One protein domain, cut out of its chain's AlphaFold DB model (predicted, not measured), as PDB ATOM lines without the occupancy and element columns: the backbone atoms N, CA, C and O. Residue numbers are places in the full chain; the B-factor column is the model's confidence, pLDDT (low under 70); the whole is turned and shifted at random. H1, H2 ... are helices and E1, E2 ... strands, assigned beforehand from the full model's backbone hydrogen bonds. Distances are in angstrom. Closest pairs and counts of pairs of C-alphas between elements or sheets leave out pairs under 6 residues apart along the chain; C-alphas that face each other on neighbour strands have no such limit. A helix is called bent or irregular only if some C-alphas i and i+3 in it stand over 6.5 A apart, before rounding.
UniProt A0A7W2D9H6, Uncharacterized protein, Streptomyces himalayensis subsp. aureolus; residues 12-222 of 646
ATOM      1  N   GLY A  12      46.612 111.058 110.784       71.88
ATOM      2  CA  GLY A  12      46.517 111.877 109.578       71.88
ATOM      3  C   GLY A  12      47.890 112.439 109.220       71.88
ATOM      4  O   GLY A  12      48.640 112.815 110.115       71.88
ATOM      5  N   CYS A  13      48.190 112.511 107.930       77.75
ATOM      6  CA  CYS A  13      49.382 113.130 107.359       77.75
ATOM      7  C   CYS A  13      48.945 114.266 106.421       77.75
ATOM      8  O   CYS A  13      47.889 114.185 105.795       77.75
ATOM      9  N   THR A  14      49.705 115.348 106.348       81.75
ATOM     10  CA  THR A  14      49.512 116.444 105.383       81.75
ATOM     11  C   THR A  14      50.365 116.228 104.132       81.75
ATOM     12  O   THR A  14      51.319 115.457 104.156       81.75
ATOM     13  N   ILE A  15      50.066 116.934 103.035       79.69
ATOM     14  CA  ILE A  15      50.888 116.842 101.815       79.69
ATOM     15  C   ILE A  15      52.343 117.248 102.079       79.69
ATOM     16  O   ILE A  15      53.266 116.578 101.634       79.69
ATOM     17  N   THR A  16      52.546 118.296 102.880       81.56
ATOM     18  CA  THR A  16      53.869 118.795 103.269       81.56
ATOM     19  C   THR A  16      54.623 117.787 104.134       81.56
ATOM     20  O   THR A  16      55.833 117.634 103.993       81.56
ATOM     21  N   GLU A  17      53.932 117.068 105.021       81.31
ATOM     22  CA  GLU A  17      54.539 115.957 105.757       81.31
ATOM     23  C   GLU A  17      54.879 114.790 104.823       81.31
ATOM     24  O   GLU A  17      55.945 114.206 104.976       81.31
ATOM     25  N   ALA A  18      54.036 114.475 103.835       82.00
ATOM     26  CA  ALA A  18      54.323 113.430 102.854       82.00
ATOM     27  C   ALA A  18      55.535 113.757 101.966       82.00
ATOM     28  O   ALA A  18      56.382 112.895 101.741       82.00
ATOM     29  N   GLU A  19      55.658 115.007 101.530       82.69
ATOM     30  CA  GLU A  19      56.812 115.527 100.792       82.69
ATOM     31  C   GLU A  19      58.089 115.462 101.645       82.69
ATOM     32  O   GLU A  19      59.064 114.820 101.257       82.69
ATOM     33  N   ASN A  20      58.065 116.030 102.855       84.75
ATOM     34  CA  ASN A  20      59.263 116.162 103.686       84.75
ATOM     35  C   ASN A  20      59.708 114.858 104.362       84.75
ATOM     36  O   ASN A  20      60.903 114.618 104.510       84.75
ATOM     37  N   ARG A  21      58.761 114.042 104.841       86.44
ATOM     38  CA  ARG A  21      59.064 112.833 105.622       86.44
ATOM     39  C   ARG A  21      59.198 111.598 104.742       86.44
ATOM     40  O   ARG A  21      60.004 110.728 105.053       86.44
ATOM     41  N   PHE A  22      58.390 111.511 103.689       87.00
ATOM     42  CA  PHE A  22      58.259 110.305 102.878       87.00
ATOM     43  C   PHE A  22      58.689 110.511 101.428       87.00
ATOM     44  O   PHE A  22      58.451 109.614 100.639       87.00
ATOM     45  N   GLY A  23      59.303 111.643 101.066       84.38
ATOM     46  CA  GLY A  23      59.942 111.821  99.759       84.38
ATOM     47  C   GLY A  23      58.981 111.864  98.569       84.38
ATOM     48  O   GLY A  23      59.331 111.395  97.484       84.38
ATOM     49  N   LEU A  24      57.769 112.405  98.747       84.44
ATOM     50  CA  LEU A  24      56.822 112.560  97.640       84.44
ATOM     51  C   LEU A  24      57.421 113.462  96.532       84.44
ATOM     52  O   LEU A  24      57.863 114.569  96.843       84.44
ATOM     53  N   PRO A  25      57.431 113.040  95.251       81.69
ATOM     54  CA  PRO A  25      57.999 113.839  94.165       81.69
ATOM     55  C   PRO A  25      57.311 115.200  94.015       81.69
ATOM     56  O   PRO A  25      56.084 115.267  94.009       81.69
ATOM     57  N   GLY A  26      58.096 116.263  93.806       78.06
ATOM     58  CA  GLY A  26      57.607 117.645  93.674       78.06
ATOM     59  C   GLY A  26      56.429 117.822  92.701       78.06
ATOM     60  O   GLY A  26      55.398 118.328  93.133       78.06
ATOM     61  N   PRO A  27      56.499 117.317  91.449       77.75
ATOM     62  CA  PRO A  27      55.390 117.428  90.497       77.75
ATOM     63  C   PRO A  27      54.086 116.778  90.981       77.75
ATOM     64  O   PRO A  27      53.001 117.277  90.700       77.75
ATOM     65  N   VAL A  28      54.178 115.676  91.736       81.31
ATOM     66  CA  VAL A  28      53.011 115.027  92.350       81.31
ATOM     67  C   VAL A  28      52.534 115.843  93.551       81.31
ATOM     68  O   VAL A  28      51.342 116.095  93.681       81.31
ATOM     69  N   ALA A  29      53.448 116.300  94.410       81.56
ATOM     70  CA  ALA A  29      53.125 117.098  95.591       81.56
ATOM     71  C   ALA A  29      52.418 118.418  95.235       81.56
ATOM     72  O   ALA A  29      51.434 118.783  95.882       81.56
ATOM     73  N   ASP A  30      52.870 119.094  94.174       80.69
ATOM     74  CA  ASP A  30      52.305 120.345  93.662       80.69
ATOM     75  C   ASP A  30      50.812 120.213  93.323       80.69
ATOM     76  O   ASP A  30      50.033 121.108  93.654       80.69
ATOM     77  N   ARG A  31      50.383 119.069  92.768       78.31
ATOM     78  CA  ARG A  31      48.972 118.786  92.432       78.31
ATOM     79  C   ARG A  31      48.050 118.737  93.652       78.31
ATOM     80  O   ARG A  31      46.844 118.932  93.520       78.31
ATOM     81  N   TYR A  32      48.602 118.483  94.837       77.88
ATOM     82  CA  TYR A  32      47.857 118.421  96.098       77.88
ATOM     83  C   TYR A  32      48.068 119.657  96.986       77.88
ATOM     84  O   TYR A  32      47.441 119.759  98.047       77.88
ATOM     85  N   ARG A  33      48.912 120.622  96.593       75.25
ATOM     86  CA  ARG A  33      49.092 121.864  97.364       75.25
ATOM     87  C   ARG A  33      47.797 122.678  97.364       75.25
ATOM     88  O   ARG A  33      47.192 122.927  96.329       75.25
ATOM     89  N   GLY A  34      47.360 123.098  98.552       65.25
ATOM     90  CA  GLY A  34      46.110 123.843  98.739       65.25
ATOM     91  C   GLY A  34      44.853 122.979  98.919       65.25
ATOM     92  O   GLY A  34      43.801 123.530  99.240       65.25
ATOM     93  N   HIS A  35      44.942 121.646  98.801       65.62
ATOM     94  CA  HIS A  35      43.847 120.756  99.195       65.62
ATOM     95  C   HIS A  35      43.794 120.604 100.731       65.62
ATOM     96  O   HIS A  35      44.792 120.222 101.341       65.62
ATOM     97  N   PRO A  36      42.643 120.853 101.387       57.28
ATOM     98  CA  PRO A  36      42.514 120.778 102.847       57.28
ATOM     99  C   PRO A  36      42.443 119.339 103.401       57.28
ATOM    100  O   PRO A  36      42.228 119.156 104.600       57.28
ATOM    101  N   GLU A  37      42.562 118.312 102.553       63.69
ATOM    102  CA  GLU A  37      42.372 116.913 102.946       63.69
ATOM    103  C   GLU A  37      43.617 116.340 103.647       63.69
ATOM    104  O   GLU A  37      44.756 116.578 103.246       63.69
ATOM    105  N   ARG A  38      43.397 115.568 104.718       69.75
ATOM    106  CA  ARG A  38      44.449 114.801 105.401       69.75
ATOM    107  C   ARG A  38      44.556 113.411 104.774       69.75
ATOM    108  O   ARG A  38      43.551 112.725 104.614       69.75
ATOM    109  N   PHE A  39      45.780 112.994 104.476       78.81
ATOM    110  CA  PHE A  39      46.132 111.660 104.003       78.81
ATOM    111  C   PHE A  39      46.087 110.669 105.164       78.81
ATOM    112  O   PHE A  39      46.502 110.985 106.281       78.81
ATOM    113  N   ARG A  40      45.624 109.447 104.913       82.56
ATOM    114  CA  ARG A  40      45.651 108.380 105.915       82.56
ATOM    115  C   ARG A  40      47.048 107.783 105.996       82.56
ATOM    116  O   ARG A  40      47.498 107.193 105.022       82.56
ATOM    117  N   LEU A  41      47.699 107.883 107.151       84.44
ATOM    118  CA  LEU A  41      49.019 107.302 107.377       84.44
ATOM    119  C   LEU A  41      48.923 105.952 108.095       84.44
ATOM    120  O   LEU A  41      48.395 105.852 109.204       84.44
ATOM    121  N   HIS A  42      49.506 104.930 107.478       85.50
ATOM    122  CA  HIS A  42      49.809 103.646 108.092       85.50
ATOM    123  C   HIS A  42      51.299 103.610 108.439       85.50
ATOM    124  O   HIS A  42      52.140 103.498 107.554       85.50
ATOM    125  N   GLY A  43      51.620 103.749 109.730       75.62
ATOM    126  CA  GLY A  43      52.986 103.595 110.231       75.62
ATOM    127  C   GLY A  43      53.365 102.115 110.299       75.62
ATOM    128  O   GLY A  43      52.943 101.433 111.234       75.62
ATOM    129  N   GLY A  44      54.123 101.625 109.318       78.94
ATOM    130  CA  GLY A  44      54.502 100.219 109.158       78.94
ATOM    131  C   GLY A  44      53.826  99.529 107.967       78.94
ATOM    132  O   GLY A  44      52.866 100.038 107.386       78.94
ATOM    133  N   GLY A  45      54.324  98.335 107.620       85.12
ATOM    134  CA  GLY A  45      53.804  97.549 106.502       85.12
ATOM    135  C   GLY A  45      52.318  97.196 106.645       85.12
ATOM    136  O   GLY A  45      51.826  96.893 107.736       85.12
ATOM    137  N   LEU A  46      51.597  97.216 105.526       88.62
ATOM    138  CA  LEU A  46      50.153  97.046 105.445       88.62
ATOM    139  C   LEU A  46      49.792  95.832 104.590       88.62
ATOM    140  O   LEU A  46      50.288  95.664 103.480       88.62
ATOM    141  N   ARG A  47      48.859  95.010 105.080       88.69
ATOM    142  CA  ARG A  47      48.277  93.907 104.310       88.69
ATOM    143  C   ARG A  47      46.800  94.164 104.036       88.69
ATOM    144  O   ARG A  47      46.019  94.309 104.976       88.69
ATOM    145  N   ALA A  48      46.424  94.216 102.764       86.31
ATOM    146  CA  ALA A  48      45.051  94.404 102.304       86.31
ATOM    147  C   ALA A  48      44.538  93.139 101.603       86.31
ATOM    148  O   ALA A  48      45.316  92.347 101.078       86.31
ATOM    149  N   ARG A  49      43.217  92.949 101.575       83.69
ATOM    150  CA  ARG A  49      42.570  91.837 100.860       83.69
ATOM    151  C   ARG A  49      41.742  92.398  99.714       83.69
ATOM    152  O   ARG A  49      40.893  93.250  99.973       83.69
ATOM    153  N   ASP A  50      42.004  91.956  98.484       77.25
ATOM    154  CA  ASP A  50      41.332  92.437  97.263       77.25
ATOM    155  C   ASP A  50      41.255  93.979  97.173       77.25
ATOM    156  O   ASP A  50      40.187  94.562  96.977       77.25
ATOM    157  N   GLY A  51      42.372  94.661  97.458       70.19
ATOM    158  CA  GLY A  51      42.472  96.127  97.415       70.19
ATOM    159  C   GLY A  51      41.661  96.871  98.486       70.19
ATOM    160  O   GLY A  51      41.607  98.100  98.487       70.19
ATOM    161  N   ARG A  52      41.019  96.163  99.424       75.38
ATOM    162  CA  ARG A  52      40.224  96.781 100.490       75.38
ATOM    163  C   ARG A  52      41.104  97.135 101.680       75.38
ATOM    164  O   ARG A  52      41.533  96.265 102.439       75.38
ATOM    165  N   PHE A  53      41.310  98.434 101.867       74.88
ATOM    166  CA  PHE A  53      42.021  98.994 103.012       74.88
ATOM    167  C   PHE A  53      41.128  99.036 104.265       74.88
ATOM    168  O   PHE A  53      39.910  99.235 104.147       74.88
ATOM    169  N   PRO A  54      41.698  98.887 105.476       67.62
ATOM    170  CA  PRO A  54      40.953  99.024 106.726       67.62
ATOM    171  C   PRO A  54      40.223 100.374 106.801       67.62
ATOM    172  O   PRO A  54      40.816 101.420 106.531       67.62
ATOM    173  N   LYS A  55      38.932 100.367 107.158       60.69
ATOM    174  CA  LYS A  55      38.117 101.588 107.306       60.69
ATOM    175  C   LYS A  55      38.170 102.110 108.752       60.69
ATOM    176  O   LYS A  55      38.105 101.289 109.668       60.69
ATOM    177  N   PRO A  56      38.214 103.435 108.986       55.25
ATOM    178  CA  PRO A  56      37.990 103.999 110.316       55.25
ATOM    179  C   PRO A  56      36.542 103.768 110.779       55.25
ATOM    180  O   PRO A  56      35.620 103.669 109.962       55.25
ATOM    181  N   GLN A  57      36.330 103.719 112.098       47.22
ATOM    182  CA  GLN A  57      34.985 103.775 112.673       47.22
ATOM    183  C   GLN A  57      34.421 105.187 112.439       47.22
ATOM    184  O   GLN A  57      34.912 106.132 113.047       47.22
ATOM    185  N   GLY A  58      33.440 105.355 111.539       49.44
ATOM    186  CA  GLY A  58      32.765 106.655 111.367       49.44
ATOM    187  C   GLY A  58      32.321 107.085 109.965       49.44
ATOM    188  O   GLY A  58      31.623 108.081 109.870       49.44
ATOM    189  N   GLY A  59      32.626 106.346 108.894       45.38
ATOM    190  CA  GLY A  59      31.964 106.527 107.589       45.38
ATOM    191  C   GLY A  59      32.413 107.714 106.709       45.38
ATOM    192  O   GLY A  59      32.224 108.877 107.027       45.38
ATOM    193  N   HIS A  60      32.886 107.338 105.514       47.16
ATOM    194  CA  HIS A  60      32.855 108.040 104.219       47.16
ATOM    195  C   HIS A  60      33.635 109.355 104.016       47.16
ATOM    196  O   HIS A  60      33.059 110.434 103.987       47.16
ATOM    197  N   ARG A  61      34.900 109.212 103.596       51.09
ATOM    198  CA  ARG A  61      35.423 109.714 102.305       51.09
ATOM    199  C   ARG A  61      36.559 108.795 101.845       51.09
ATOM    200  O   ARG A  61      37.175 108.106 102.657       51.09
ATOM    201  N   ALA A  62      36.747 108.679 100.537       51.94
ATOM    202  CA  ALA A  62      37.814 107.867  99.971       51.94
ATOM    203  C   ALA A  62      39.113 108.676 100.007       51.94
ATOM    204  O   ALA A  62      39.351 109.509  99.140       51.94
ATOM    205  N   GLU A  63      39.876 108.472 101.073       70.00
ATOM    206  CA  GLU A  63      41.083 109.228 101.397       70.00
ATOM    207  C   GLU A  63      42.289 108.686 100.633       70.00
ATOM    208  O   GLU A  63      42.450 107.474 100.481       70.00
ATOM    209  N   SER A  64      43.159 109.595 100.211       82.88
ATOM    210  CA  SER A  64      44.524 109.274  99.824       82.88
ATOM    211  C   SER A  64      45.271 108.581 100.975       82.88
ATOM    212  O   SER A  64      45.087 108.934 102.143       82.88
ATOM    213  N   ILE A  65      46.111 107.595 100.660       88.19
ATOM    214  CA  ILE A  65      46.767 106.709 101.631       88.19
ATOM    215  C   ILE A  65      48.286 106.842 101.531       88.19
ATOM    216  O   ILE A  65      48.848 106.870 100.443       88.19
ATOM    217  N   VAL A  66      48.947 106.868 102.686       89.44
ATOM    218  CA  VAL A  66      50.393 106.724 102.842       89.44
ATOM    219  C   VAL A  66      50.664 105.459 103.656       89.44
ATOM    220  O   VAL A  66      50.159 105.312 104.769       89.44
ATOM    221  N   VAL A  67      51.461 104.547 103.108       91.88
ATOM    222  CA  VAL A  67      51.984 103.350 103.766       91.88
ATOM    223  C   VAL A  67      53.476 103.561 103.990       91.88
ATOM    224  O   VAL A  67      54.260 103.573 103.043       91.88
ATOM    225  N   ASP A  68      53.859 103.752 105.248       91.38
ATOM    226  CA  ASP A  68      55.255 103.866 105.666       91.38
ATOM    227  C   ASP A  68      55.842 102.455 105.875       91.38
ATOM    228  O   ASP A  68      55.943 101.967 107.002       91.38
ATOM    229  N   GLY A  69      56.102 101.753 104.771       92.00
ATOM    230  CA  GLY A  69      56.573 100.370 104.712       92.00
ATOM    231  C   GLY A  69      56.032  99.629 103.487       92.00
ATOM    232  O   GLY A  69      55.599 100.251 102.518       92.00
ATOM    233  N   ASP A  70      56.036  98.296 103.545       94.69
ATOM    234  CA  ASP A  70      55.562  97.446 102.445       94.69
ATOM    235  C   ASP A  70      54.032  97.368 102.386       94.69
ATOM    236  O   ASP A  70      53.363  97.254 103.413       94.69
ATOM    237  N   LEU A  71      53.466  97.334 101.182       95.62
ATOM    238  CA  LEU A  71      52.057  97.057 100.928       95.62
ATOM    239  C   LEU A  71      51.895  95.682 100.271       95.62
ATOM    240  O   LEU A  71      52.303  95.470  99.134       95.62
ATOM    241  N   VAL A  72      51.223  94.754 100.951       95.12
ATOM    242  CA  VAL A  72      50.892  93.427 100.412       95.12
ATOM    243  C   VAL A  72      49.387  93.316 100.201       95.12
ATOM    244  O   VAL A  72      48.613  93.400 101.152       95.12
ATOM    245  N   VAL A  73      48.956  93.086  98.966       93.75
ATOM    246  CA  VAL A  73      47.551  92.877  98.614       93.75
ATOM    247  C   VAL A  73      47.322  91.411  98.268       93.75
ATOM    248  O   VAL A  73      47.815  90.899  97.265       93.75
ATOM    249  N   ASP A  74      46.534  90.727  99.097       89.75
ATOM    250  CA  ASP A  74      46.051  89.375  98.821       89.75
ATOM    251  C   ASP A  74      44.951  89.449  97.751       89.75
ATOM    252  O   ASP A  74      43.766  89.489  98.085       89.75
ATOM    253  N   GLY A  75      45.344  89.527  96.477       91.94
ATOM    254  CA  GLY A  75      44.432  89.680  95.340       91.94
ATOM    255  C   GLY A  75      44.806  90.857  94.445       91.94
ATOM    256  O   GLY A  75      45.975  91.234  94.362       91.94
ATOM    257  N   ASP A  76      43.815  91.417  93.761       91.19
ATOM    258  CA  ASP A  76      44.014  92.556  92.867       91.19
ATOM    259  C   ASP A  76      43.942  93.874  93.649       91.19
ATOM    260  O   ASP A  76      43.105  94.044  94.541       91.19
ATOM    261  N   LEU A  77      44.817  94.820  93.310       92.44
ATOM    262  CA  LEU A  77      44.749  96.196  93.782       92.44
ATOM    263  C   LEU A  77      44.117  97.057  92.692       92.44
ATOM    264  O   LEU A  77      44.766  97.378  91.702       92.44
ATOM    265  N   ALA A  78      42.858  97.442  92.889       88.25
ATOM    266  CA  ALA A  78      42.204  98.464  92.084       88.25
ATOM    267  C   ALA A  78      42.257  99.801  92.828       88.25
ATOM    268  O   ALA A  78      41.743  99.922  93.946       88.25
ATOM    269  N   TRP A  79      42.888 100.795  92.217       86.88
ATOM    270  CA  TRP A  79      43.070 102.122  92.778       86.88
ATOM    271  C   TRP A  79      42.596 103.170  91.776       86.88
ATOM    272  O   TRP A  79      43.281 103.502  90.818       86.88
ATOM    273  N   GLY A  80      41.388 103.672  91.990       75.81
ATOM    274  CA  GLY A  80      40.745 104.568  91.039       75.81
ATOM    275  C   GLY A  80      39.423 105.099  91.549       75.81
ATOM    276  O   GLY A  80      38.980 104.750  92.659       75.81
ATOM    277  N   VAL A  81      38.783 105.965  90.765       64.81
ATOM    278  CA  VAL A  81      37.490 106.541  91.141       64.81
ATOM    279  C   VAL A  81      36.478 106.521  90.006       64.81
ATOM    280  O   VAL A  81      36.603 107.264  89.047       64.81
ATOM    281  N   ASN A  82      35.381 105.778  90.179       53.25
ATOM    282  CA  ASN A  82      34.212 105.949  89.318       53.25
ATOM    283  C   ASN A  82      33.500 107.266  89.669       53.25
ATOM    284  O   ASN A  82      32.851 107.363  90.715       53.25
ATOM    285  N   GLY A  83      33.624 108.275  88.802       52.47
ATOM    286  CA  GLY A  83      32.762 109.464  88.784       52.47
ATOM    287  C   GLY A  83      32.941 110.487  89.915       52.47
ATOM    288  O   GLY A  83      32.036 111.293  90.135       52.47
ATOM    289  N   ALA A  84      34.057 110.493  90.660       50.88
ATOM    290  CA  ALA A  84      34.306 111.543  91.659       50.88
ATOM    291  C   ALA A  84      35.209 112.661  91.126       50.88
ATOM    292  O   ALA A  84      36.156 112.426  90.389       50.88
ATOM    293  N   LYS A  85      34.955 113.884  91.604       55.22
ATOM    294  CA  LYS A  85      35.654 115.122  91.219       55.22
ATOM    295  C   LYS A  85      37.029 115.326  91.891       55.22
ATOM    296  O   LYS A  85      37.539 116.439  91.867       55.22
ATOM    297  N   THR A  86      37.588 114.320  92.575       66.31
ATOM    298  CA  THR A  86      38.751 114.485  93.478       66.31
ATOM    299  C   THR A  86      39.826 113.420  93.249       66.31
ATOM    300  O   THR A  86      39.549 112.228  93.411       66.31
ATOM    301  N   ARG A  87      41.047 113.875  92.937       77.62
ATOM    302  CA  ARG A  87      42.270 113.086  92.704       77.62
ATOM    303  C   ARG A  87      42.683 112.274  93.942       77.62
ATOM    304  O   ARG A  87      42.554 112.772  95.059       77.62
ATOM    305  N   ARG A  88      43.225 111.057  93.773       82.38
ATOM    306  CA  ARG A  88      43.659 110.192  94.901       82.38
ATOM    307  C   ARG A  88      45.128 109.801  94.834       82.38
ATOM    308  O   ARG A  88      45.584 109.351  93.792       82.38
ATOM    309  N   LEU A  89      45.815 109.884  95.972       87.00
ATOM    310  CA  LEU A  89      47.210 109.469  96.130       87.00
ATOM    311  C   LEU A  89      47.302 108.139  96.891       87.00
ATOM    312  O   LEU A  89      46.657 107.975  97.927       87.00
ATOM    313  N   LEU A  90      48.150 107.229  96.419       92.00
ATOM    314  CA  LEU A  90      48.690 106.109  97.188       92.00
ATOM    315  C   LEU A  90      50.216 106.229  97.224       92.00
ATOM    316  O   LEU A  90      50.867 106.054  96.202       92.00
ATOM    317  N   LEU A  91      50.785 106.504  98.393       92.94
ATOM    318  CA  LEU A  91      52.230 106.518  98.617       92.94
ATOM    319  C   LEU A  91      52.636 105.277  99.416       92.94
ATOM    320  O   LEU A  91      52.077 105.030 100.479       92.94
ATOM    321  N   VAL A  92      53.612 104.516  98.930       95.75
ATOM    322  CA  VAL A  92      54.203 103.347  99.592       95.75
ATOM    323  C   VAL A  92      55.711 103.563  99.672       95.75
ATOM    324  O   VAL A  92      56.379 103.667  98.642       95.75
ATOM    325  N   THR A  93      56.262 103.663 100.882       94.56
ATOM    326  CA  THR A  93      57.703 103.916 101.068       94.56
ATOM    327  C   THR A  93      58.565 102.655 100.922       94.56
ATOM    328  O   THR A  93      59.766 102.778 100.688       94.56
ATOM    329  N   GLY A  94      57.967 101.462 101.028       95.12
ATOM    330  CA  GLY A  94      58.599 100.162 100.769       95.12
ATOM    331  C   GLY A  94      58.162  99.530  99.443       95.12
ATOM    332  O   GLY A  94      57.959 100.232  98.448       95.12
ATOM    333  N   ASP A  95      58.006  98.205  99.444       97.06
ATOM    334  CA  ASP A  95      57.599  97.414  98.275       97.06
ATOM    335  C   ASP A  95      56.073  97.276  98.166       97.06
ATOM    336  O   ASP A  95      55.365  97.202  99.170       97.06
ATOM    337  N   LEU A  96      55.550  97.152  96.944       97.62
ATOM    338  CA  LEU A  96      54.147  96.833  96.676       97.62
ATOM    339  C   LEU A  96      54.037  95.446  96.044       97.62
ATOM    340  O   LEU A  96      54.599  95.200  94.982       97.62
ATOM    341  N   ARG A  97      53.257  94.548  96.651       97.62
ATOM    342  CA  ARG A  97      52.968  93.210  96.113       97.62
ATOM    343  C   ARG A  97      51.478  93.031  95.868       97.62
ATOM    344  O   ARG A  97      50.688  93.233  96.787       97.62
ATOM    345  N   ALA A  98      51.095  92.610  94.666       96.56
ATOM    346  CA  ALA A  98      49.702  92.324  94.316       96.56
ATOM    347  C   ALA A  98      49.602  91.250  93.221       96.56
ATOM    348  O   ALA A  98      50.583  90.930  92.549       96.56
ATOM    349  N   ARG A  99      48.405  90.695  93.008       94.50
ATOM    350  CA  ARG A  99      48.142  89.824  91.853       94.50
ATOM    351  C   ARG A  99      48.082  90.633  90.563       94.50
ATOM    352  O   ARG A  99      48.765  90.282  89.613       94.50
ATOM    353  N   SER A 100      47.298  91.704  90.567       92.38
ATOM    354  CA  SER A 100      47.173  92.669  89.473       92.38
ATOM    355  C   SER A 100      47.087  94.071  90.064       92.38
ATOM    356  O   SER A 100      46.581  94.239  91.177       92.38
ATOM    357  N   LEU A 101      47.549  95.071  89.324       94.44
ATOM    358  CA  LEU A 101      47.424  96.480  89.676       94.44
ATOM    359  C   LEU A 101      46.573  97.162  88.609       94.44
ATOM    360  O   LEU A 101      46.935  97.133  87.440       94.44
ATOM    361  N   ARG A 102      45.448  97.761  88.997       91.44
ATOM    362  CA  ARG A 102      44.591  98.545  88.107       91.44
ATOM    363  C   ARG A 102      44.478  99.964  88.637       91.44
ATOM    364  O   ARG A 102      44.005 100.148  89.756       91.44
ATOM    365  N   LEU A 103      44.906 100.932  87.841       90.56
ATOM    366  CA  LEU A 103      44.825 102.352  88.136       90.56
ATOM    367  C   LEU A 103      43.834 102.996  87.169       90.56
ATOM    368  O   LEU A 103      44.086 102.989  85.969       90.56
ATOM    369  N   ASP A 104      42.736 103.537  87.699       83.12
ATOM    370  CA  ASP A 104      41.635 104.079  86.893       83.12
ATOM    371  C   ASP A 104      41.376 105.549  87.253       83.12
ATOM    372  O   ASP A 104      40.945 105.834  88.372       83.12
ATOM    373  N   GLU A 105      41.583 106.448  86.291       79.25
ATOM    374  CA  GLU A 105      41.225 107.877  86.315       79.25
ATOM    375  C   GLU A 105      41.781 108.732  87.469       79.25
ATOM    376  O   GLU A 105      41.380 108.606  88.630       79.25
ATOM    377  N   CYS A 106      42.598 109.740  87.134       78.19
ATOM    378  CA  CYS A 106      43.007 110.813  88.052       78.19
ATOM    379  C   CYS A 106      43.615 110.305  89.378       78.19
ATOM    380  O   CYS A 106      43.247 110.760  90.473       78.19
ATOM    381  N   VAL A 107      44.556 109.362  89.301       86.12
ATOM    382  CA  VAL A 107      45.271 108.835  90.474       86.12
ATOM    383  C   VAL A 107      46.771 109.088  90.409       86.12
ATOM    384  O   VAL A 107      47.369 109.065  89.340       86.12
ATOM    385  N   ASP A 108      47.391 109.276  91.569       88.88
ATOM    386  CA  ASP A 108      48.841 109.202  91.736       88.88
ATOM    387  C   ASP A 108      49.181 107.992  92.601       88.88
ATOM    388  O   ASP A 108      48.688 107.853  93.722       88.88
ATOM    389  N   VAL A 109      50.042 107.114  92.104       94.00
ATOM    390  CA  VAL A 109      50.598 106.003  92.875       94.00
ATOM    391  C   VAL A 109      52.109 106.130  92.883       94.00
ATOM    392  O   VAL A 109      52.749 106.103  91.838       94.00
ATOM    393  N   VAL A 110      52.688 106.276  94.067       95.50
ATOM    394  CA  VAL A 110      54.129 106.414  94.265       95.50
ATOM    395  C   VAL A 110      54.602 105.262  95.133       95.50
ATOM    396  O   VAL A 110      54.224 105.158  96.294       95.50
ATOM    397  N   VAL A 111      55.444 104.404  94.571       97.00
ATOM    398  CA  VAL A 111      56.094 103.295  95.265       97.00
ATOM    399  C   VAL A 111      57.593 103.536  95.232       97.00
ATOM    400  O   VAL A 111      58.199 103.685  94.170       97.00
ATOM    401  N   HIS A 112      58.213 103.634  96.403       94.94
ATOM    402  CA  HIS A 112      59.647 103.877  96.474       94.94
ATOM    403  C   HIS A 112      60.482 102.631  96.205       94.94
ATOM    404  O   HIS A 112      61.525 102.763  95.561       94.94
ATOM    405  N   GLY A 113      60.020 101.472  96.673       94.94
ATOM    406  CA  GLY A 113      60.635 100.173  96.435       94.94
ATOM    407  C   GLY A 113      60.157  99.510  95.145       94.94
ATOM    408  O   GLY A 113      59.888 100.166  94.133       94.94
ATOM    409  N   GLU A 114      60.075  98.185  95.178       96.88
ATOM    410  CA  GLU A 114      59.701  97.356  94.038       96.88
ATOM    411  C   GLU A 114      58.181  97.156  93.954       96.88
ATOM    412  O   GLU A 114      57.517  96.822  94.936       96.88
ATOM    413  N   VAL A 115      57.621  97.328  92.757       97.94
ATOM    414  CA  VAL A 115      56.257  96.917  92.416       97.94
ATOM    415  C   VAL A 115      56.326  95.509  91.834       97.94
ATOM    416  O   VAL A 115      56.779  95.320  90.709       97.94
ATOM    417  N   LEU A 116      55.884  94.520  92.606       97.56
ATOM    418  CA  LEU A 116      55.883  93.099  92.261       97.56
ATOM    419  C   LEU A 116      54.450  92.635  91.993       97.56
ATOM    420  O   LEU A 116      53.664  92.402  92.920       97.56
ATOM    421  N   VAL A 117      54.116  92.477  90.717       96.38
ATOM    422  CA  VAL A 117      52.789  92.069  90.258       96.38
ATOM    423  C   VAL A 117      52.900  90.752  89.494       96.38
ATOM    424  O   VAL A 117      53.673  90.631  88.556       96.38
ATOM    425  N   THR A 118      52.139  89.728  89.886       94.00
ATOM    426  CA  THR A 118      52.198  88.413  89.203       94.00
ATOM    427  C   THR A 118      51.376  88.353  87.911       94.00
ATOM    428  O   THR A 118      51.472  87.392  87.155       94.00
ATOM    429  N   GLY A 119      50.494  89.327  87.704       93.56
ATOM    430  CA  GLY A 119      49.578  89.450  86.577       93.56
ATOM    431  C   GLY A 119      49.788  90.772  85.841       93.56
ATOM    432  O   GLY A 119      50.918  91.128  85.512       93.56
ATOM    433  N   ALA A 120      48.699  91.492  85.576       93.44
ATOM    434  CA  ALA A 120      48.732  92.717  84.783       93.44
ATOM    435  C   ALA A 120      48.901  93.977  85.645       93.44
ATOM    436  O   ALA A 120      48.270  94.106  86.699       93.44
ATOM    437  N   VAL A 121      49.686  94.932  85.148       95.75
ATOM    438  CA  VAL A 121      49.621  96.341  85.549       95.75
ATOM    439  C   VAL A 121      48.850  97.090  84.467       95.75
ATOM    440  O   VAL A 121      49.328  97.208  83.345       95.75
ATOM    441  N   ASN A 122      47.655  97.569  84.791       92.75
ATOM    442  CA  ASN A 122      46.836  98.409  83.927       92.75
ATOM    443  C   ASN A 122      46.788  99.818  84.519       92.75
ATOM    444  O   ASN A 122      46.345  99.986  85.656       92.75
ATOM    445  N   VAL A 123      47.245 100.809  83.763       91.56
ATOM    446  CA  VAL A 123      47.087 102.222  84.102       91.56
ATOM    447  C   VAL A 123      46.288 102.868  82.992       91.56
ATOM    448  O   VAL A 123      46.742 102.893  81.852       91.56
ATOM    449  N   GLN A 124      45.122 103.405  83.330       86.44
ATOM    450  CA  GLN A 124      44.264 104.063  82.363       86.44
ATOM    451  C   GLN A 124      43.740 105.406  82.868       86.44
ATOM    452  O   GLN A 124      43.445 105.594  84.056       86.44
ATOM    453  N   SER A 125      43.638 106.351  81.940       80.81
ATOM    454  CA  SER A 125      42.852 107.566  82.117       80.81
ATOM    455  C   SER A 125      42.244 108.001  80.789       80.81
ATOM    456  O   SER A 125      42.957 108.417  79.875       80.81
ATOM    457  N   LEU A 126      40.927 107.873  80.699       73.19
ATOM    458  CA  LEU A 126      40.088 108.156  79.549       73.19
ATOM    459  C   LEU A 126      39.430 109.525  79.755       73.19
ATOM    460  O   LEU A 126      38.830 109.796  80.797       73.19
ATOM    461  N   GLU A 127      39.527 110.415  78.773       63.19
ATOM    462  CA  GLU A 127      38.853 111.707  78.866       63.19
ATOM    463  C   GLU A 127      37.323 111.569  78.832       63.19
ATOM    464  O   GLU A 127      36.747 111.038  77.887       63.19
ATOM    465  N   ASP A 128      36.643 112.111  79.848       49.66
ATOM    466  CA  ASP A 128      35.205 112.382  79.780       49.66
ATOM    467  C   ASP A 128      34.998 113.776  79.154       49.66
ATOM    468  O   ASP A 128      35.181 114.814  79.808       49.66
ATOM    469  N   LEU A 129      34.635 113.786  77.865       44.66
ATOM    470  CA  LEU A 129      34.391 114.962  77.011       44.66
ATOM    471  C   LEU A 129      33.252 115.884  77.506       44.66
ATOM    472  O   LEU A 129      32.967 116.908  76.889       44.66
ATOM    473  N   THR A 130      32.572 115.550  78.608       44.69
ATOM    474  CA  THR A 130      31.394 116.294  79.091       44.69
ATOM    475  C   THR A 130      31.682 117.332  80.181       44.69
ATOM    476  O   THR A 130      30.795 118.114  80.533       44.69
ATOM    477  N   LEU A 131      32.903 117.379  80.726       44.81
ATOM    478  CA  LEU A 131      33.245 118.252  81.853       44.81
ATOM    479  C   LEU A 131      34.285 119.306  81.459       44.81
ATOM    480  O   LEU A 131      35.488 119.128  81.653       44.81
ATOM    481  N   GLU A 132      33.788 120.436  80.957       41.47
ATOM    482  CA  GLU A 132      34.540 121.687  80.860       41.47
ATOM    483  C   GLU A 132      35.096 122.063  82.249       41.47
ATOM    484  O   GLU A 132      34.342 122.237  83.209       41.47
ATOM    485  N   ARG A 133      36.418 122.273  82.325       44.34
ATOM    486  CA  ARG A 133      37.178 122.854  83.459       44.34
ATOM    487  C   ARG A 133      37.546 121.898  84.606       44.34
ATOM    488  O   ARG A 133      37.037 122.056  85.711       44.34
ATOM    489  N   VAL A 134      38.554 121.035  84.422       44.19
ATOM    490  CA  VAL A 134      39.451 120.624  85.528       44.19
ATOM    491  C   VAL A 134      40.889 120.437  85.019       44.19
ATOM    492  O   VAL A 134      41.122 119.800  84.000       44.19
ATOM    493  N   LEU A 135      41.834 121.035  85.744       47.12
ATOM    494  CA  LEU A 135      43.286 120.987  85.560       47.12
ATOM    495  C   LEU A 135      43.833 119.549  85.753       47.12
ATOM    496  O   LEU A 135      43.476 118.908  86.733       47.12
ATOM    497  N   ASP A 136      44.708 119.084  84.850       58.38
ATOM    498  CA  ASP A 136      45.582 117.888  84.951       58.38
ATOM    499  C   ASP A 136      44.902 116.562  85.399       58.38
ATOM    500  O   ASP A 136      44.980 116.156  86.562       58.38
ATOM    501  N   ARG A 137      44.244 115.858  84.460       62.44
ATOM    502  CA  ARG A 137      43.563 114.559  84.684       62.44
ATOM    503  C   ARG A 137      44.475 113.322  84.604       62.44
ATOM    504  O   ARG A 137      43.982 112.203  84.632       62.44
ATOM    505  N   TRP A 138      45.794 113.493  84.545       76.12
ATOM    506  CA  TRP A 138      46.710 112.383  84.277       76.12
ATOM    507  C   TRP A 138      46.782 111.375  85.419       76.12
ATOM    508  O   TRP A 138      46.942 111.771  86.576       76.12
ATOM    509  N   SER A 139      46.776 110.083  85.096       85.75
ATOM    510  CA  SER A 139      47.114 109.030  86.058       85.75
ATOM    511  C   SER A 139      48.629 108.812  86.078       85.75
ATOM    512  O   SER A 139      49.250 108.613  85.036       85.75
ATOM    513  N   THR A 140      49.252 108.868  87.256       88.88
ATOM    514  CA  THR A 140      50.706 108.702  87.414       88.88
ATOM    515  C   THR A 140      51.039 107.466  88.243       88.88
ATOM    516  O   THR A 140      50.478 107.266  89.319       88.88
ATOM    517  N   LEU A 141      51.999 106.666  87.776       94.31
ATOM    518  CA  LEU A 141      52.630 105.591  88.540       94.31
ATOM    519  C   LEU A 141      54.136 105.843  88.611       94.31
ATOM    520  O   LEU A 141      54.810 105.886  87.591       94.31
ATOM    521  N   THR A 142      54.682 105.983  89.814       94.69
ATOM    522  CA  THR A 142      56.130 105.999  90.046       94.69
ATOM    523  C   THR A 142      56.536 104.747  90.810       94.69
ATOM    524  O   THR A 142      55.921 104.436  91.827       94.69
ATOM    525  N   ALA A 143      57.574 104.052  90.354       96.38
ATOM    526  CA  ALA A 143      58.117 102.862  91.008       96.38
ATOM    527  C   ALA A 143      59.647 102.944  91.141       96.38
ATOM    528  O   ALA A 143      60.330 103.541  90.305       96.38
ATOM    529  N   GLY A 144      60.211 102.324  92.181       95.12
ATOM    530  CA  GLY A 144      61.651 102.076  92.267       95.12
ATOM    531  C   GLY A 144      62.099 101.050  91.229       95.12
ATOM    532  O   GLY A 144      63.037 101.285  90.485       95.12
ATOM    533  N   SER A 145      61.402  99.924  91.124       96.81
ATOM    534  CA  SER A 145      61.504  98.956  90.019       96.81
ATOM    535  C   SER A 145      60.136  98.315  89.816       96.81
ATOM    536  O   SER A 145      59.320  98.328  90.740       96.81
ATOM    537  N   LEU A 146      59.852  97.784  88.629       98.06
ATOM    538  CA  LEU A 146      58.550  97.195  88.321       98.06
ATOM    539  C   LEU A 146      58.726  95.823  87.681       98.06
ATOM    540  O   LEU A 146      59.373  95.694  86.642       98.06
ATOM    541  N   ARG A 147      58.112  94.804  88.287       98.12
ATOM    542  CA  ARG A 147      57.957  93.474  87.699       98.12
ATOM    543  C   ARG A 147      56.490  93.142  87.523       98.12
ATOM    544  O   ARG A 147      55.718  93.228  88.479       98.12
ATOM    545  N   ALA A 148      56.126  92.748  86.315       97.19
ATOM    546  CA  ALA A 148      54.771  92.352  85.967       97.19
ATOM    547  C   ALA A 148      54.791  91.213  84.952       97.19
ATOM    548  O   ALA A 148      55.784  91.011  84.260       97.19
ATOM    549  N   ARG A 149      53.673  90.505  84.801       95.62
ATOM    550  CA  ARG A 149      53.509  89.621  83.647       95.62
ATOM    551  C   ARG A 149      53.274  90.446  82.383       95.62
ATOM    552  O   ARG A 149      53.939  90.227  81.384       95.62
ATOM    553  N   CYS A 150      52.375  91.428  82.436       95.69
ATOM    554  CA  CYS A 150      52.153  92.377  81.344       95.69
ATOM    555  C   CYS A 150      51.837  93.784  81.860       95.69
ATOM    556  O   CYS A 150      51.367  93.949  82.992       95.69
ATOM    557  N   VAL A 151      52.094  94.796  81.030       95.94
ATOM    558  CA  VAL A 151      51.825  96.206  81.347       95.94
ATOM    559  C   VAL A 151      50.998  96.828  80.227       95.94
ATOM    560  O   VAL A 151      51.397  96.780  79.068       95.94
ATOM    561  N   TYR A 152      49.859  97.420  80.571       92.50
ATOM    562  CA  TYR A 152      48.993  98.141  79.645       92.50
ATOM    563  C   TYR A 152      48.765  99.565  80.141       92.50
ATOM    564  O   TYR A 152      48.343  99.765  81.281       92.50
ATOM    565  N   LEU A 153      49.078 100.538  79.293       92.19
ATOM    566  CA  LEU A 153      49.040 101.965  79.583       92.19
ATOM    567  C   LEU A 153      48.116 102.629  78.561       92.19
ATOM    568  O   LEU A 153      48.405 102.564  77.369       92.19
ATOM    569  N   LEU A 154      47.015 103.236  79.007       86.50
ATOM    570  CA  LEU A 154      45.971 103.765  78.125       86.50
ATOM    571  C   LEU A 154      45.580 105.207  78.454       86.50
ATOM    572  O   LEU A 154      45.191 105.519  79.579       86.50
ATOM    573  N   GLY A 155      45.578 106.062  77.436       81.12
ATOM    574  CA  GLY A 155      45.155 107.452  77.532       81.12
ATOM    575  C   GLY A 155      46.179 108.308  78.269       81.12
ATOM    576  O   GLY A 155      47.381 108.171  78.056       81.12
ATOM    577  N   HIS A 156      45.719 109.212  79.129       80.31
ATOM    578  CA  HIS A 156      46.567 110.234  79.748       80.31
ATOM    579  C   HIS A 156      47.331 109.695  80.959       80.31
ATOM    580  O   HIS A 156      46.937 109.877  82.117       80.31
ATOM    581  N   VAL A 157      48.428 108.995  80.687       86.62
ATOM    582  CA  VAL A 157      49.184 108.271  81.711       86.62
ATOM    583  C   VAL A 157      50.661 108.633  81.704       86.62
ATOM    584  O   VAL A 157      51.274 108.857  80.664       86.62
ATOM    585  N   THR A 158      51.256 108.677  82.893       88.94
ATOM    586  CA  THR A 158      52.707 108.791  83.076       88.94
ATOM    587  C   THR A 158      53.189 107.694  83.995       88.94
ATOM    588  O   THR A 158      52.794 107.627  85.161       88.94
ATOM    589  N   VAL A 159      54.080 106.850  83.493       93.88
ATOM    590  CA  VAL A 159      54.728 105.813  84.287       93.88
ATOM    591  C   VAL A 159      56.221 106.082  84.341       93.88
ATOM    592  O   VAL A 159      56.878 106.155  83.310       93.88
ATOM    593  N   ALA A 160      56.762 106.221  85.548       93.75
ATOM    594  CA  ALA A 160      58.180 106.459  85.784       93.75
ATOM    595  C   ALA A 160      58.766 105.344  86.661       93.75
ATOM    596  O   ALA A 160      58.318 105.121  87.788       93.75
ATOM    597  N   VAL A 161      59.783 104.648  86.164       96.06
ATOM    598  CA  VAL A 161      60.482 103.569  86.866       96.06
ATOM    599  C   VAL A 161      61.946 103.969  87.036       96.06
ATOM    600  O   VAL A 161      62.675 104.101  86.060       96.06
ATOM    601  N   ARG A 162      62.392 104.162  88.281       93.50
ATOM    602  CA  ARG A 162      63.769 104.612  88.586       93.50
ATOM    603  C   ARG A 162      64.839 103.527  88.407       93.50
ATOM    604  O   ARG A 162      66.030 103.814  88.409       93.50
ATOM    605  N   GLY A 163      64.421 102.273  88.335       95.00
ATOM    606  CA  GLY A 163      65.267 101.097  88.178       95.00
ATOM    607  C   GLY A 163      64.824 100.300  86.963       95.00
ATOM    608  O   GLY A 163      64.579 100.876  85.907       95.00
ATOM    609  N   ASP A 164      64.704  98.984  87.112       96.56
ATOM    610  CA  ASP A 164      64.388  98.102  85.990       96.56
ATOM    611  C   ASP A 164      62.876  97.871  85.847       96.56
ATOM    612  O   ASP A 164      62.148  97.720  86.835       96.56
ATOM    613  N   LEU A 165      62.426  97.802  84.594       97.44
ATOM    614  CA  LEU A 165      61.116  97.310  84.189       97.44
ATOM    615  C   LEU A 165      61.291  95.910  83.590       97.44
ATOM    616  O   LEU A 165      61.849  95.762  82.503       97.44
ATOM    617  N   VAL A 166      60.808  94.884  84.290       97.19
ATOM    618  CA  VAL A 166      60.858  93.490  83.829       97.19
ATOM    619  C   VAL A 166      59.442  92.981  83.619       97.19
ATOM    620  O   VAL A 166      58.652  92.900  84.559       97.19
ATOM    621  N   VAL A 167      59.128  92.639  82.377       96.50
ATOM    622  CA  VAL A 167      57.807  92.193  81.956       96.50
ATOM    623  C   VAL A 167      57.948  90.848  81.259       96.50
ATOM    624  O   VAL A 167      58.732  90.726  80.322       96.50
ATOM    625  N   ASP A 168      57.245  89.825  81.743       93.06
ATOM    626  CA  ASP A 168      57.394  88.466  81.200       93.06
ATOM    627  C   ASP A 168      56.799  88.339  79.789       93.06
ATOM    628  O   ASP A 168      57.414  87.728  78.919       93.06
ATOM    629  N   ASP A 169      55.637  88.953  79.560       91.56
ATOM    630  CA  ASP A 169      54.961  89.028  78.268       91.56
ATOM    631  C   ASP A 169      55.327  90.366  77.598       91.56
ATOM    632  O   ASP A 169      56.482  90.585  77.220       91.56
ATOM    633  N   GLY A 170      54.379  91.292  77.453       93.69
ATOM    634  CA  GLY A 170      54.576  92.536  76.716       93.69
ATOM    635  C   GLY A 170      54.105  93.796  77.432       93.69
ATOM    636  O   GLY A 170      53.393  93.760  78.444       93.69
ATOM    637  N   VAL A 171      54.516  94.921  76.858       95.19
ATOM    638  CA  VAL A 171      54.102  96.275  77.216       95.19
ATOM    639  C   VAL A 171      53.298  96.850  76.054       95.19
ATOM    640  O   VAL A 171      53.776  96.840  74.922       95.19
ATOM    641  N   LEU A 172      52.103  97.365  76.338       92.81
ATOM    642  CA  LEU A 172      51.277  98.100  75.383       92.81
ATOM    643  C   LEU A 172      51.033  99.520  75.900       92.81
ATOM    644  O   LEU A 172      50.407  99.688  76.945       92.81
ATOM    645  N   GLY A 173      51.527 100.523  75.175       90.81
ATOM    646  CA  GLY A 173      51.275 101.939  75.443       90.81
ATOM    647  C   GLY A 173      50.383 102.553  74.373       90.81
ATOM    648  O   GLY A 173      50.742 102.552  73.201       90.81
ATOM    649  N   ARG A 174      49.221 103.074  74.753       84.56
ATOM    650  CA  ARG A 174      48.267 103.695  73.836       84.56
ATOM    651  C   ARG A 174      47.880 105.072  74.334       84.56
ATOM    652  O   ARG A 174      47.281 105.203  75.396       84.56
ATOM    653  N   GLU A 175      48.185 106.085  73.542       76.25
ATOM    654  CA  GLU A 175      47.659 107.432  73.728       76.25
ATOM    655  C   GLU A 175      46.282 107.560  73.049       76.25
ATOM    656  O   GLU A 175      45.978 106.837  72.098       76.25
ATOM    657  N   LEU A 176      45.422 108.430  73.581       71.25
ATOM    658  CA  LEU A 176      44.138 108.794  72.972       71.25
ATOM    659  C   LEU A 176      44.273 110.171  72.311       71.25
ATOM    660  O   LEU A 176      45.033 110.999  72.799       71.25
ATOM    661  N   GLU A 177      43.538 110.399  71.221       57.91
ATOM    662  CA  GLU A 177      43.786 111.439  70.201       57.91
ATOM    663  C   GLU A 177      43.750 112.921  70.643       57.91
ATOM    664  O   GLU A 177      43.904 113.796  69.794       57.91
ATOM    665  N   ASP A 178      43.576 113.253  71.925       54.00
ATOM    666  CA  ASP A 178      43.303 114.631  72.369       54.00
ATOM    667  C   ASP A 178      44.250 115.125  73.483       54.00
ATOM    668  O   ASP A 178      43.850 115.395  74.614       54.00
ATOM    669  N   THR A 179      45.555 115.251  73.206       51.75
ATOM    670  CA  THR A 179      46.504 115.877  74.151       51.75
ATOM    671  C   THR A 179      47.106 117.175  73.628       51.75
ATOM    672  O   THR A 179      48.232 117.249  73.149       51.75
ATOM    673  N   GLN A 180      46.412 118.283  73.884       49.31
ATOM    674  CA  GLN A 180      46.929 119.641  73.661       49.31
ATOM    675  C   GLN A 180      48.170 120.032  74.499       49.31
ATOM    676  O   GLN A 180      48.601 121.187  74.412       49.31
ATOM    677  N   ARG A 181      48.710 119.170  75.384       54.09
ATOM    678  CA  ARG A 181      49.641 119.626  76.444       54.09
ATOM    679  C   ARG A 181      50.897 118.781  76.689       54.09
ATOM    680  O   ARG A 181      51.955 119.392  76.800       54.09
ATOM    681  N   LEU A 182      50.832 117.450  76.781       59.03
ATOM    682  CA  LEU A 182      51.997 116.560  76.963       59.03
ATOM    683  C   LEU A 182      51.653 115.147  76.434       59.03
ATOM    684  O   LEU A 182      50.488 114.775  76.524       59.03
ATOM    685  N   PRO A 183      52.613 114.359  75.916       67.06
ATOM    686  CA  PRO A 183      52.351 112.991  75.472       67.06
ATOM    687  C   PRO A 183      52.300 112.006  76.645       67.06
ATOM    688  O   PRO A 183      53.108 112.096  77.582       67.06
ATOM    689  N   ALA A 184      51.395 111.030  76.579       81.38
ATOM    690  CA  ALA A 184      51.428 109.875  77.478       81.38
ATOM    691  C   ALA A 184      52.809 109.198  77.428       81.38
ATOM    692  O   ALA A 184      53.434 109.137  76.369       81.38
ATOM    693  N   SER A 185      53.330 108.731  78.569       87.81
ATOM    694  CA  SER A 185      54.720 108.262  78.607       87.81
ATOM    695  C   SER A 185      55.039 107.133  79.582       87.81
ATOM    696  O   SER A 185      54.440 106.987  80.652       87.81
ATOM    697  N   LEU A 186      56.060 106.364  79.202       93.44
ATOM    698  CA  LEU A 186      56.769 105.381  80.008       93.44
ATOM    699  C   LEU A 186      58.261 105.745  80.054       93.44
ATOM    700  O   LEU A 186      58.969 105.603  79.060       93.44
ATOM    701  N   SER A 187      58.749 106.169  81.217       92.81
ATOM    702  CA  SER A 187      60.168 106.444  81.460       92.81
ATOM    703  C   SER A 187      60.779 105.399  82.383       92.81
ATOM    704  O   SER A 187      60.248 105.142  83.463       92.81
ATOM    705  N   VAL A 188      61.911 104.820  81.986       95.88
ATOM    706  CA  VAL A 188      62.636 103.791  82.743       95.88
ATOM    707  C   VAL A 188      64.122 104.143  82.822       95.88
ATOM    708  O   VAL A 188      64.854 103.985  81.851       95.88
ATOM    709  N   ASP A 189      64.602 104.589  83.980       92.94
ATOM    710  CA  ASP A 189      66.009 105.002  84.134       92.94
ATOM    711  C   ASP A 189      66.978 103.810  83.998       92.94
ATOM    712  O   ASP A 189      68.102 103.958  83.514       92.94
ATOM    713  N   GLY A 190      66.540 102.616  84.417       92.50
ATOM    714  CA  GLY A 190      67.278 101.365  84.277       92.50
ATOM    715  C   GLY A 190      67.045 100.682  82.928       92.50
ATOM    716  O   GLY A 190      67.176 101.280  81.853       92.50
ATOM    717  N   ARG A 191      66.758  99.378  82.972       94.31
ATOM    718  CA  ARG A 191      66.554  98.549  81.775       94.31
ATOM    719  C   ARG A 191      65.097  98.156  81.593       94.31
ATOM    720  O   ARG A 191      64.424  97.817  82.562       94.31
ATOM    721  N   ILE A 192      64.649  98.116  80.342       95.50
ATOM    722  CA  ILE A 192      63.399  97.457  79.950       95.50
ATOM    723  C   ILE A 192      63.748  96.054  79.466       95.50
ATOM    724  O   ILE A 192      64.530  95.909  78.529       95.50
ATOM    725  N   ARG A 193      63.151  95.027  80.070       96.62
ATOM    726  CA  ARG A 193      63.185  93.646  79.582       96.62
ATOM    727  C   ARG A 193      61.755  93.174  79.366       96.62
ATOM    728  O   ARG A 193      61.017  93.058  80.338       96.62
ATOM    729  N   ALA A 194      61.385  92.912  78.117       95.12
ATOM    730  CA  ALA A 194      60.052  92.452  77.732       95.12
ATOM    731  C   ALA A 194      60.132  91.543  76.500       95.12
ATOM    732  O   ALA A 194      61.078  91.639  75.719       95.12
ATOM    733  N   THR A 195      59.150  90.668  76.283       93.44
ATOM    734  CA  THR A 195      59.069  89.954  74.996       93.44
ATOM    735  C   THR A 195      58.567  90.877  73.894       93.44
ATOM    736  O   THR A 195      59.113  90.847  72.792       93.44
ATOM    737  N   GLU A 196      57.603  91.747  74.201       93.44
ATOM    738  CA  GLU A 196      57.036  92.695  73.243       93.44
ATOM    739  C   GLU A 196      56.917  94.106  73.826       93.44
ATOM    740  O   GLU A 196      56.551  94.278  74.989       93.44
ATOM    741  N   LEU A 197      57.202  95.120  73.012       92.62
ATOM    742  CA  LEU A 197      56.912  96.522  73.305       92.62
ATOM    743  C   LEU A 197      56.136  97.109  72.127       92.62
ATOM    744  O   LEU A 197      56.691  97.294  71.047       92.62
ATOM    745  N   VAL A 198      54.853  97.376  72.329       91.19
ATOM    746  CA  VAL A 198      53.980  97.950  71.307       91.19
ATOM    747  C   VAL A 198      53.479  99.296  71.790       91.19
ATOM    748  O   VAL A 198      52.957  99.401  72.900       91.19
ATOM    749  N   THR A 199      53.635 100.329  70.975       87.19
ATOM    750  CA  THR A 199      53.161 101.672  71.317       87.19
ATOM    751  C   THR A 199      52.379 102.297  70.184       87.19
ATOM    752  O   THR A 199      52.596 101.951  69.024       87.19
ATOM    753  N   THR A 200      51.486 103.230  70.504       78.69
ATOM    754  CA  THR A 200      50.904 104.103  69.484       78.69
ATOM    755  C   THR A 200      51.834 105.232  69.095       78.69
ATOM    756  O   THR A 200      52.682 105.633  69.896       78.69
ATOM    757  N   GLU A 201      51.651 105.780  67.890       72.75
ATOM    758  CA  GLU A 201      52.235 107.082  67.551       72.75
ATOM    759  C   GLU A 201      51.873 108.109  68.646       72.75
ATOM    760  O   GLU A 201      50.745 108.131  69.141       72.75
ATOM    761  N   GLY A 202      52.858 108.895  69.093       69.69
ATOM    762  CA  GLY A 202      52.712 109.864  70.194       69.69
ATOM    763  C   GLY A 202      53.050 109.336  71.595       69.69
ATOM    764  O   GLY A 202      53.548 110.106  72.418       69.69
ATOM    765  N   PHE A 203      52.924 108.028  71.854       79.94
ATOM    766  CA  PHE A 203      53.217 107.468  73.177       79.94
ATOM    767  C   PHE A 203      54.732 107.423  73.437       79.94
ATOM    768  O   PHE A 203      55.471 106.617  72.871       79.94
ATOM    769  N   GLY A 204      55.214 108.281  74.336       80.88
ATOM    770  CA  GLY A 204      56.637 108.435  74.616       80.88
ATOM    771  C   GLY A 204      57.213 107.274  75.425       80.88
ATOM    772  O   GLY A 204      56.766 106.997  76.536       80.88
ATOM    773  N   VAL A 205      58.275 106.636  74.928       87.19
ATOM    774  CA  VAL A 205      59.064 105.666  75.705       87.19
ATOM    775  C   VAL A 205      60.506 106.139  75.818       87.19
ATOM    776  O   VAL A 205      61.200 106.277  74.811       87.19
ATOM    777  N   SER A 206      60.977 106.353  77.044       85.94
ATOM    778  CA  SER A 206      62.375 106.669  77.343       85.94
ATOM    779  C   SER A 206      62.984 105.589  78.221       85.94
ATOM    780  O   SER A 206      62.404 105.186  79.229       85.94
ATOM    781  N   SER A 207      64.170 105.105  77.854       87.81
ATOM    782  CA  SER A 207      64.859 104.094  78.655       87.81
ATOM    783  C   SER A 207      66.367 104.097  78.478       87.81
ATOM    784  O   SER A 207      66.838 104.427  77.392       87.81
ATOM    785  N   GLY A 208      67.107 103.626  79.487       78.81
ATOM    786  CA  GLY A 208      68.551 103.406  79.383       78.81
ATOM    787  C   GLY A 208      68.928 102.278  78.411       78.81
ATOM    788  O   GLY A 208      69.531 102.522  77.369       78.81
ATOM    789  N   ARG A 209      68.593 101.022  78.742       85.75
ATOM    790  CA  ARG A 209      68.866  99.844  77.886       85.75
ATOM    791  C   ARG A 209      67.591  99.043  77.642       85.75
ATOM    792  O   ARG A 209      66.909  98.689  78.599       85.75
ATOM    793  N   GLN A 210      67.318  98.700  76.385       88.94
ATOM    794  CA  GLN A 210      66.182  97.857  76.003       88.94
ATOM    795  C   GLN A 210      66.654  96.453  75.616       88.94
ATOM    796  O   GLN A 210      67.518  96.277  74.760       88.94
ATOM    797  N   GLU A 211      66.092  95.450  76.279       92.31
ATOM    798  CA  GLU A 211      66.223  94.024  75.988       92.31
ATOM    799  C   GLU A 211      64.833  93.503  75.604       92.31
ATOM    800  O   GLU A 211      64.204  92.748  76.350       92.31
ATOM    801  N   VAL A 212      64.330  93.992  74.465       90.31
ATOM    802  CA  VAL A 212      63.007  93.660  73.928       90.31
ATOM    803  C   VAL A 212      63.152  92.739  72.720       90.31
ATOM    804  O   VAL A 212      63.948  93.018  71.826       90.31
ATOM    805  N   THR A 213      62.398  91.636  72.686       89.12
ATOM    806  CA  THR A 213      62.481  90.670  71.574       89.12
ATOM    807  C   THR A 213      61.814  91.194  70.302       89.12
ATOM    808  O   THR A 213      62.376  91.050  69.217       89.12
ATOM    809  N   ARG A 214      60.619  91.791  70.415       88.88
ATOM    810  CA  ARG A 214      59.886  92.415  69.303       88.88
ATOM    811  C   ARG A 214      59.340  93.776  69.712       88.88
ATOM    812  O   ARG A 214      58.762  93.914  70.785       88.88
ATOM    813  N   GLN A 215      59.477  94.768  68.846       89.25
ATOM    814  CA  GLN A 215      58.976  96.112  69.096       89.25
ATOM    815  C   GLN A 215      58.301  96.658  67.848       89.25
ATOM    816  O   GLN A 215      58.770  96.403  66.739       89.25
ATOM    817  N   ALA A 216      57.205  97.388  68.036       86.19
ATOM    818  CA  ALA A 216      56.562  98.121  66.959       86.19
ATOM    819  C   ALA A 216      55.886  99.390  67.477       86.19
ATOM    820  O   ALA A 216      55.221  99.368  68.516       86.19
ATOM    821  N   VAL A 217      56.010 100.463  66.706       80.62
ATOM    822  CA  VAL A 217      55.142 101.634  66.804       80.62
ATOM    823  C   VAL A 217      54.023 101.467  65.783       80.62
ATOM    824  O   VAL A 217      54.280 101.139  64.621       80.62
ATOM    825  N   VAL A 218      52.787 101.622  66.243       78.31
ATOM    826  CA  VAL A 218      51.566 101.278  65.518       78.31
ATOM    827  C   VAL A 218      50.632 102.482  65.540       78.31
ATOM    828  O   VAL A 218      50.181 102.887  66.604       78.31
ATOM    829  N   ASP A 219      50.304 103.060  64.391       70.06
ATOM    830  CA  ASP A 219      49.303 104.128  64.357       70.06
ATOM    831  C   ASP A 219      47.900 103.543  64.606       70.06
ATOM    832  O   ASP A 219      47.400 102.741  63.816       70.06
ATOM    833  N   LEU A 220      47.300 103.895  65.747       64.88
ATOM    834  CA  LEU A 220      45.950 103.479  66.156       64.88
ATOM    835  C   LEU A 220      44.993 104.671  66.314       64.88
ATOM    836  O   LEU A 220      43.867 104.473  66.769       64.88
ATOM    837  N   ALA A 221      45.465 105.893  66.045       53.41
ATOM    838  CA  ALA A 221      44.687 107.117  66.208       53.41
ATOM    839  C   ALA A 221      43.760 107.273  64.998       53.41
ATOM    840  O   ALA A 221      42.541 107.148  65.098       53.41
ATOM    841  N   TYR A 222      44.365 107.340  63.819       50.25
ATOM    842  CA  TYR A 222      43.660 107.295  62.554       50.25
ATOM    843  C   TYR A 222      44.037 105.975  61.914       50.25
ATOM    844  O   TYR A 222      45.181 105.882  61.482       50.25
TER     845      TYR A 222
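This is residues 12 to 222 of the 646 residues of an uncharacterized protein of Streptomyces himalayensis subsp. aureolus (UniProt A0A7W2D9H6). The chain is wound in stacked turns, a solenoid with three walls of parallel strands: E1, E3, E6, E9, E12 and E15 make one wall, E2, E4, E7, E10, E13 and E16 the second, and E5, E8, E11, E14 and E17 the third. The long, bent strands E18 and E19 stack on the end of the coil as its last turns, E18 next to E15, E16 and E17 and E19 beyond it, and two short helices, H1 and H2, cover the outside of the first wall towards the E1 end. The printed part has 211 residues, with H1 and H2 first and then E1 to E19; the class is mostly strand, and the strands form one branched, twisted sheet whose neighbour pairs are parallel. The whole is compact, with a radius of gyration of the C-alphas of 16.7 A and spans of 50 by 38 by 29 A.

The sheet begins with E1, residues 39 to 43, whose C-alpha 39 is at (46.132, 111.660, 104.003). E2 is residues 46 to 49, E3 65 to 68, E4 71 to 74, E5 77 to 80, E6 88 to 92, E7 96 to 98, E8 101 to 104 and E9 107 to 111. E10 is residues 114 to 117, E11 120 to 125 with 16.2 A from first to last C-alpha, E12 139 to 143, E13 145 to 148, E14 150 to 155 with 17.1 A, E15 157 to 161, E16 165 to 167 and E17 170 to 174. E18, residues 185 to 200, bends by 161 degrees at residue 191, and its end C-alphas are 10.7 A apart. E19, residues 204 to 218, bends by 157 degrees at residue 210, measures 12.6 A and ends with C-alpha 218 at (51.566, 101.278, 65.518). H1, residues 15 to 22, begins with C-alpha 15 at (50.888, 116.842, 101.815) and measures 9.9 A; H2, residues 26 to 32, measures 10.1 A.

E18 has E15, E16 and E17 on one side and E19 on the other side. Within hydrogen-bond range are N 187 and O 159 of E15 at 2.8 A, N 193 and O 165 of E16 at 2.9 A, N 198 and O 171 of E17 at 2.9 A, and N 211 of E19 and O 192 at 2.8 A. Among the other parallel pairs, E9 and E12 have N 109 and O 140 at 2.8 A, E10 and E13 have N 115 and O 145 at 2.8 A, and E11 and E14 have N 152 and O 121 at 2.8 A. E7 runs on into E8 across a break of 2 residues, at 96 degrees. E1, E2, E5 and E19 are edge strands; residues 12 to 13 pair antiparallel with residues 39 to 40 of E1. H1 and H2 are on the same face of the sheet. H1, at a height of 9.5 A, is over E3 and only just over E1, with 3 C-alphas, and runs along the strands at 15 degrees to E3 on the local plane; the closest C-alphas of H1 and E3, Phe 22 and Asp 68, are 7.6 A apart. H2, at a height of 10.0 A, is over E9 and runs slantwise to it at 41 degrees on the local plane; their closest C-alphas, Val 28 and Asp 108, are 7.2 A apart. H1 and H2 form a helical hairpin and touch, with the closest C-alphas, Glu 19 and Ala 29, 6.6 A apart, at a tilt of 37 degrees, only just steep, opposite ways. In H1 every O i to N i+4 pair is within hydrogen-bond range; in H2 1 of 3 is, beside 3 of 4 O i to N i+3 pairs.

The C-alphas farthest apart, Gly 58 and Thr 213, are 52.2 A apart. The printed part has no cut. Two links are long: E2 to E3, residues 50 to 64, and E11 to E12, residues 126 to 138. The mean pLDDT of the printed part is 81.5; 42 residues are under 70, among them 54 to 62, 127 to 137 and 177 to 183.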